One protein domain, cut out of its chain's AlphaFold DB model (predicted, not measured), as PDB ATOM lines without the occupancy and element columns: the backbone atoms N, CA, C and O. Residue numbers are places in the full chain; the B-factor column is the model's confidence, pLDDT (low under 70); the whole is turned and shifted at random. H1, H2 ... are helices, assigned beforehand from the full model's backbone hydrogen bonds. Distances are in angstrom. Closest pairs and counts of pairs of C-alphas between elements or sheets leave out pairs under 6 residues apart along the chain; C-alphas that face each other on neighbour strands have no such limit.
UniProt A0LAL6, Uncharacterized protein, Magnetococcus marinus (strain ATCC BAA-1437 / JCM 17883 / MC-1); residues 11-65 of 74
ATOM      1  N   PRO A  11     -28.851  23.085  28.159       85.94
ATOM      2  CA  PRO A  11     -29.212  22.218  29.278       85.94
ATOM      3  C   PRO A  11     -28.321  22.400  30.511       85.94
ATOM      4  O   PRO A  11     -28.851  22.530  31.614       85.94
ATOM      5  N   LEU A  12     -26.993  22.474  30.343       84.75
ATOM      6  CA  LEU A  12     -26.080  22.678  31.469       84.75
ATOM      7  C   LEU A  12     -26.345  24.023  32.147       84.75
ATOM      8  O   LEU A  12     -26.466  24.075  33.368       84.75
ATOM      9  N   VAL A  13     -26.460  25.102  31.371       87.12
ATOM     10  CA  VAL A  13     -26.707  26.448  31.915       87.12
ATOM     11  C   VAL A  13     -28.004  26.475  32.728       87.12
ATOM     12  O   VAL A  13     -28.030  27.019  33.831       87.12
ATOM     13  N   ARG A  14     -29.068  25.830  32.239       88.31
ATOM     14  CA  ARG A  14     -30.338  25.723  32.974       88.31
ATOM     15  C   ARG A  14     -30.197  24.900  34.256       88.31
ATOM     16  O   ARG A  14     -30.726  25.304  35.290       88.31
ATOM     17  N   ALA A  15     -29.458  23.791  34.218       88.56
ATOM     18  CA  ALA A  15     -29.184  22.989  35.410       88.56
ATOM     19  C   ALA A  15     -28.380  23.783  36.455       88.56
ATOM     20  O   ALA A  15     -28.730  23.777  37.635       88.56
ATOM     21  N   MET A  16     -27.357  24.530  36.026       87.31
ATOM     22  CA  MET A  16     -26.594  25.430  36.897       87.31
ATOM     23  C   MET A  16     -27.502  26.477  37.545       87.31
ATOM     24  O   MET A  16     -27.434  26.668  38.756       87.31
ATOM     25  N   ALA A  17     -28.387  27.109  36.767       88.62
ATOM     26  CA  ALA A  17     -29.329  28.099  37.279       88.62
ATOM     27  C   ALA A  17     -30.239  27.513  38.369       88.62
ATOM     28  O   ALA A  17     -30.371  28.107  39.435       88.62
ATOM     29  N   ALA A  18     -30.803  26.325  38.135       88.31
ATOM     30  CA  ALA A  18     -31.662  25.643  39.101       88.31
ATOM     31  C   ALA A  18     -30.904  25.270  40.389       88.31
ATOM     32  O   ALA A  18     -31.406  25.477  41.497       88.31
ATOM     33  N   HIS A  19     -29.669  24.770  40.264       88.12
ATOM     34  CA  HIS A  19     -28.817  24.489  41.420       88.12
ATOM     35  C   HIS A  19     -28.500  25.753  42.224       88.12
ATOM     36  O   HIS A  19     -28.597  25.719  43.451       88.12
ATOM     37  N   LEU A  20     -28.164  26.858  41.551       85.38
ATOM     38  CA  LEU A  20     -27.850  28.141  42.183       85.38
ATOM     39  C   LEU A  20     -29.071  28.748  42.875       85.38
ATOM     40  O   LEU A  20     -28.965  29.153  44.026       85.38
ATOM     41  N   GLN A  21     -30.245  28.718  42.240       88.00
ATOM     42  CA  GLN A  21     -31.498  29.169  42.857       88.00
ATOM     43  C   GLN A  21     -31.836  28.400  44.135       88.00
ATOM     44  O   GLN A  21     -32.343  28.983  45.089       88.00
ATOM     45  N   ARG A  22     -31.539  27.096  44.177       86.81
ATOM     46  CA  ARG A  22     -31.811  26.265  45.356       86.81
ATOM     47  C   ARG A  22     -30.923  26.619  46.549       86.81
ATOM     48  O   ARG A  22     -31.368  26.495  47.685       86.81
ATOM     49  N   VAL A  23     -29.668  26.996  46.306       86.69
ATOM     50  CA  VAL A  23     -28.688  27.272  47.375       86.69
ATOM     51  C   VAL A  23     -28.566  28.755  47.718       86.69
ATOM     52  O   VAL A  23     -28.037  29.087  48.774       86.69
ATOM     53  N   MET A  24     -29.043  29.643  46.843       82.81
ATOM     54  CA  MET A  24     -28.880  31.087  46.969       82.81
ATOM     55  C   MET A  24     -30.232  31.806  46.857       82.81
ATOM     56  O   MET A  24     -30.691  32.110  45.751       82.81
ATOM     57  N   PRO A  25     -30.871  32.116  47.999       79.19
ATOM     58  CA  PRO A  25     -32.069  32.945  48.035       79.19
ATOM     59  C   PRO A  25     -31.795  34.307  47.382       79.19
ATOM     60  O   PRO A  25     -30.841  34.992  47.748       79.19
ATOM     61  N   GLY A  26     -32.616  34.696  46.404       80.81
ATOM     62  CA  GLY A  26     -32.456  35.954  45.664       80.81
ATOM     63  C   GLY A  26     -31.585  35.877  44.404       80.81
ATOM     64  O   GLY A  26     -31.362  36.905  43.770       80.81
ATOM     65  N   PHE A  27     -31.109  34.690  44.007       84.88
ATOM     66  CA  PHE A  27     -30.410  34.513  42.731       84.88
ATOM     67  C   PHE A  27     -31.366  34.608  41.527       84.88
ATOM     68  O   PHE A  27     -32.342  33.858  41.420       84.88
ATOM     69  N   ASP A  28     -31.046  35.489  40.575       87.75
ATOM     70  CA  ASP A  28     -31.831  35.703  39.352       87.75
ATOM     71  C   ASP A  28     -31.458  34.684  38.256       87.75
ATOM     72  O   ASP A  28     -30.725  34.961  37.302       87.75
ATOM     73  N   GLY A  29     -31.958  33.457  38.426       87.88
ATOM     74  CA  GLY A  29     -31.770  32.352  37.480       87.88
ATOM     75  C   GLY A  29     -32.258  32.629  36.047       87.88
ATOM     76  O   GLY A  29     -31.535  32.277  35.108       87.88
ATOM     77  N   PRO A  30     -33.428  33.269  35.831       89.69
ATOM     78  CA  PRO A  30     -33.872  33.673  34.499       89.69
ATOM     79  C   PRO A  30     -32.892  34.628  33.812       89.69
ATOM     80  O   PRO A  30     -32.506  34.384  32.662       89.69
ATOM     81  N   ARG A  31     -32.423  35.668  34.513       87.88
ATOM     82  CA  ARG A  31     -31.433  36.609  33.968       87.88
ATOM     83  C   ARG A  31     -30.093  35.937  33.697       87.88
ATOM     84  O   ARG A  31     -29.469  36.225  32.676       87.88
ATOM     85  N   PHE A  32     -29.680  35.005  34.556       90.19
ATOM     86  CA  PHE A  32     -28.454  34.235  34.357       90.19
ATOM     87  C   PHE A  32     -28.527  33.435  33.058       90.19
ATOM     88  O   PHE A  32     -27.627  33.536  32.227       90.19
ATOM     89  N   CYS A  33     -29.624  32.701  32.845       90.56
ATOM     90  CA  CYS A  33     -29.835  31.940  31.615       90.56
ATOM     91  C   CYS A  33     -29.852  32.851  30.386       90.56
ATOM     92  O   CYS A  33     -29.238  32.518  29.379       90.56
ATOM     93  N   HIS A  34     -30.518  34.005  30.460       90.31
ATOM     94  CA  HIS A  34     -30.574  34.939  29.338       90.31
ATOM     95  C   HIS A  34     -29.172  35.392  28.903       90.31
ATOM     96  O   HIS A  34     -28.821  35.259  27.733       90.31
ATOM     97  N   ILE A  35     -28.338  35.837  29.849       89.06
ATOM     98  CA  ILE A  35     -26.974  36.305  29.561       89.06
ATOM     99  C   ILE A  35     -26.073  35.135  29.138       89.06
ATOM    100  O   ILE A  35     -25.298  35.250  28.192       89.06
ATOM    101  N   ALA A  36     -26.168  33.987  29.813       88.38
ATOM    102  CA  ALA A  36     -25.315  32.831  29.547       88.38
ATOM    103  C   ALA A  36     -25.624  32.137  28.209       88.38
ATOM    104  O   ALA A  36     -24.730  31.512  27.650       88.38
ATOM    105  N   LEU A  37     -26.851  32.243  27.687       87.50
ATOM    106  CA  LEU A  37     -27.262  31.615  26.422       87.50
ATOM    107  C   LEU A  37     -27.193  32.552  25.214       87.50
ATOM    108  O   LEU A  37     -27.274  32.086  24.078       87.50
ATOM    109  N   GLN A  38     -27.043  33.857  25.433       88.06
ATOM    110  CA  GLN A  38     -27.028  34.842  24.358       88.06
ATOM    111  C   GLN A  38     -25.874  34.587  23.374       88.06
ATOM    112  O   GLN A  38     -24.708  34.763  23.717       88.06
ATOM    113  N   GLY A  39     -26.191  34.184  22.140       82.69
ATOM    114  CA  GLY A  39     -25.191  33.974  21.085       82.69
ATOM    115  C   GLY A  39     -24.218  32.818  21.344       82.69
ATOM    116  O   GLY A  39     -23.145  32.791  20.746       82.69
ATOM    117  N   LEU A  40     -24.572  31.874  22.224       80.69
ATOM    118  CA  LEU A  40     -23.688  30.786  22.659       80.69
ATOM    119  C   LEU A  40     -23.182  29.921  21.488       80.69
ATOM    120  O   LEU A  40     -22.021  29.509  21.485       80.69
ATOM    121  N   ASP A  41     -24.023  29.694  20.477       79.31
ATOM    122  CA  ASP A  41     -23.694  28.877  19.302       79.31
ATOM    123  C   ASP A  41     -22.574  29.483  18.445       79.31
ATOM    124  O   ASP A  41     -21.767  28.749  17.881       79.31
ATOM    125  N   ALA A  42     -22.465  30.814  18.419       81.69
ATOM    126  CA  ALA A  42     -21.457  31.544  17.649       81.69
ATOM    127  C   ALA A  42     -20.096  31.656  18.365       81.69
ATOM    128  O   ALA A  42     -19.155  32.238  17.826       81.69
ATOM    129  N   LEU A  43     -19.983  31.144  19.595       80.81
ATOM    130  CA  LEU A  43     -18.797  31.310  20.427       80.81
ATOM    131  C   LEU A  43     -17.951  30.046  20.502       80.81
ATOM    132  O   LEU A  43     -18.454  28.948  20.727       80.81
ATOM    133  N   GLU A  44     -16.636  30.237  20.450       83.88
ATOM    134  CA  GLU A  44     -15.646  29.220  20.800       83.88
ATOM    135  C   GLU A  44     -15.706  28.865  22.295       83.88
ATOM    136  O   GLU A  44     -16.059  29.694  23.141       83.88
ATOM    137  N   LEU A  45     -15.279  27.652  22.660       81.81
ATOM    138  CA  LEU A  45     -15.416  27.096  24.017       81.81
ATOM    139  C   LEU A  45     -14.884  28.026  25.131       81.81
ATOM    140  O   LEU A  45     -15.518  28.194  26.176       81.81
ATOM    141  N   LYS A  46     -13.742  28.684  24.899       83.31
ATOM    142  CA  LYS A  46     -13.136  29.638  25.849       83.31
ATOM    143  C   LYS A  46     -14.011  30.879  26.050       83.31
ATOM    144  O   LYS A  46     -14.096  31.410  27.157       83.31
ATOM    145  N   ALA A  47     -14.650  31.356  24.984       83.75
ATOM    146  CA  ALA A  47     -15.558  32.491  25.050       83.75
ATOM    147  C   ALA A  47     -16.864  32.114  25.760       83.75
ATOM    148  O   ALA A  47     -17.304  32.879  26.617       83.75
ATOM    149  N   ARG A  48     -17.391  30.905  25.517       86.44
ATOM    150  CA  ARG A  48     -18.540  30.359  26.262       86.44
ATOM    151  C   ARG A  48     -18.273  30.314  27.767       86.44
ATOM    152  O   ARG A  48     -19.083  30.802  28.549       86.44
ATOM    153  N   SER A  49     -17.106  29.811  28.176       85.06
ATOM    154  CA  SER A  49     -16.707  29.778  29.591       85.06
ATOM    155  C   SER A  49     -16.676  31.179  30.215       85.06
ATOM    156  O   SER A  49     -17.288  31.396  31.260       85.06
ATOM    157  N   ARG A  50     -16.046  32.159  29.548       87.12
ATOM    158  CA  ARG A  50     -16.024  33.553  30.031       87.12
ATOM    159  C   ARG A  50     -17.416  34.169  30.121       87.12
ATOM    160  O   ARG A  50     -17.679  34.928  31.051       87.12
ATOM    161  N   GLN A  51     -18.292  33.874  29.165       87.75
ATOM    162  CA  GLN A  51     -19.661  34.379  29.165       87.75
ATOM    163  C   GLN A  51     -20.463  33.835  30.345       87.75
ATOM    164  O   GLN A  51     -21.120  34.614  31.029       87.75
ATOM    165  N   ILE A  52     -20.355  32.538  30.632       87.12
ATOM    166  CA  ILE A  52     -21.016  31.932  31.793       87.12
ATOM    167  C   ILE A  52     -20.492  32.553  33.094       87.12
ATOM    168  O   ILE A  52     -21.291  32.906  33.959       87.12
ATOM    169  N   THR A  53     -19.179  32.782  33.214       87.38
ATOM    170  CA  THR A  53     -18.603  33.482  34.375       87.38
ATOM    171  C   THR A  53     -19.143  34.907  34.513       87.38
ATOM    172  O   THR A  53     -19.521  35.316  35.608       87.38
ATOM    173  N   ARG A  54     -19.232  35.665  33.414       86.56
ATOM    174  CA  ARG A  54     -19.807  37.022  33.421       86.56
ATOM    175  C   ARG A  54     -21.284  37.022  33.804       86.56
ATOM    176  O   ARG A  54     -21.690  37.867  34.593       86.56
ATOM    177  N   ALA A  55     -22.062  36.079  33.274       88.69
ATOM    178  CA  ALA A  55     -23.465  35.907  33.630       88.69
ATOM    179  C   ALA A  55     -23.610  35.642  35.130       88.69
ATOM    180  O   ALA A  55     -24.433  36.277  35.776       88.69
ATOM    181  N   LEU A  56     -22.761  34.775  35.687       85.44
ATOM    182  CA  LEU A  56     -22.749  34.464  37.112       85.44
ATOM    183  C   LEU A  56     -22.460  35.718  37.950       85.44
ATOM    184  O   LEU A  56     -23.246  36.054  38.825       85.44
ATOM    185  N   VAL A  57     -21.385  36.454  37.649       84.44
ATOM    186  CA  VAL A  57     -21.031  37.700  38.360       84.44
ATOM    187  C   VAL A  57     -22.167  38.728  38.293       84.44
ATOM    188  O   VAL A  57     -22.451  39.389  39.287       84.44
ATOM    189  N   ALA A  58     -22.841  38.845  37.145       85.31
ATOM    190  CA  ALA A  58     -23.920  39.807  36.936       85.31
ATOM    191  C   ALA A  58     -25.225  39.464  37.677       85.31
ATOM    192  O   ALA A  58     -26.061  40.351  37.858       85.31
ATOM    193  N   THR A  59     -25.425  38.204  38.067       86.25
ATOM    194  CA  THR A  59     -26.649  37.742  38.747       86.25
ATOM    195  C   THR A  59     -26.424  37.309  40.188       86.25
ATOM    196  O   THR A  59     -27.369  36.883  40.853       86.25
ATOM    197  N   LEU A  60     -25.190  37.417  40.685       80.38
ATOM    198  CA  LEU A  60     -24.895  37.212  42.094       80.38
ATOM    199  C   LEU A  60     -25.446  38.385  42.927       80.38
ATOM    200  O   LEU A  60     -25.269  39.548  42.557       80.38
ATOM    201  N   PRO A  61     -26.103  38.106  44.065       73.94
ATOM    202  CA  PRO A  61     -26.598  39.136  44.962       73.94
ATOM    203  C   PRO A  61     -25.433  39.913  45.589       73.94
ATOM    204  O   PRO A  61     -24.404  39.338  45.951       73.94
ATOM    205  N   ALA A  62     -25.617  41.224  45.770       65.06
ATOM    206  CA  ALA A  62     -24.591  42.143  46.280       65.06
ATOM    207  C   ALA A  62     -23.996  41.724  47.643       65.06
ATOM    208  O   ALA A  62     -22.855  42.056  47.949       65.06
ATOM    209  N   SER A  63     -24.722  40.928  48.434       62.59
ATOM    210  CA  SER A  63     -24.257  40.364  49.709       62.59
ATOM    211  C   SER A  63     -23.076  39.386  49.573       62.59
ATOM    212  O   SER A  63     -22.385  39.136  50.556       62.59
ATOM    213  N   PHE A  64     -22.807  38.850  48.376       59.59
ATOM    214  CA  PHE A  64     -21.654  37.978  48.082       59.59
ATOM    215  C   PHE A  64     -20.399  38.750  47.616       59.59
ATOM    216  O   PHE A  64     -19.409  38.148  47.192       59.59
ATOM    217  N   SER A  65     -20.425  40.087  47.678       54.81
ATOM    218  CA  SER A  65     -19.496  40.959  46.952       54.81
ATOM    219  C   SER A  65     -18.349  41.571  47.778       54.81
ATOM    220  O   SER A  65     -18.249  42.797  47.845       54.81
TER     221      SER A  65
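What this domain is: This is residues 11 to 65 of the 74 residues of an uncharacterized protein of Magnetococcus marinus (strain ATCC BAA-1437 / JCM 17883 / MC-1) (UniProt A0LAL6). Three helices lie side by side, running up and down in a small bundle: H2 packs on H1 and on H3, and the three centres make a triangle that is loose on the side between H1 and H3. Two helical hairpins, H1 with H2 and H2 with H3, share H2. The printed part has 55 residues, with three named helices in the order H1, H2, H3 and no named strand; its class is all helix. It is compact, with a radius of gyration of the C-alphas of 11.1 A, and spans 32 by 22 by 14 A.

Where its parts are: Find C-alpha 11 at (-29.212, 22.218, 29.278); from there H1 runs through residues 11 to 23, 18.8 A long. H2 follows at residues 29 to 37, 12.0 A long. Look next at C-alpha 45, at (-15.416, 27.096, 24.017), where H3 begins; it runs 21.4 A through residues 45 to 59, to C-alpha 59 at (-26.649, 37.742, 38.747).

How they stand to each other: H1 and H2 touch, and their closest C-alphas, those of Ala 17 and Gly 29, are 4.9 A apart. They run opposite ways at a shallow tilt of 28 degrees. H2 and H3 touch too, closest at the C-alphas of Ala 36 and Ile 52, 4.9 A apart. These run opposite ways at a shallow tilt of 25 degrees. H1 and H3 run the same way and are close but not clearly touching, with the closest C-alphas, those of Val 13 and Ile 52, 7.9 A apart. In H1, H2 and H3, every O i to N i+4 pair is within hydrogen-bond range.

The domain as a whole: The two C-alphas farthest apart, those of Ala 42 and Ser 63, are 33.4 A apart. The printed part has no cut. The link from H1 to H2 is tight, and that from H2 to H3 is short. Look at residues 62 to 65 for pLDDT under 70; the mean of the printed part is 83.8.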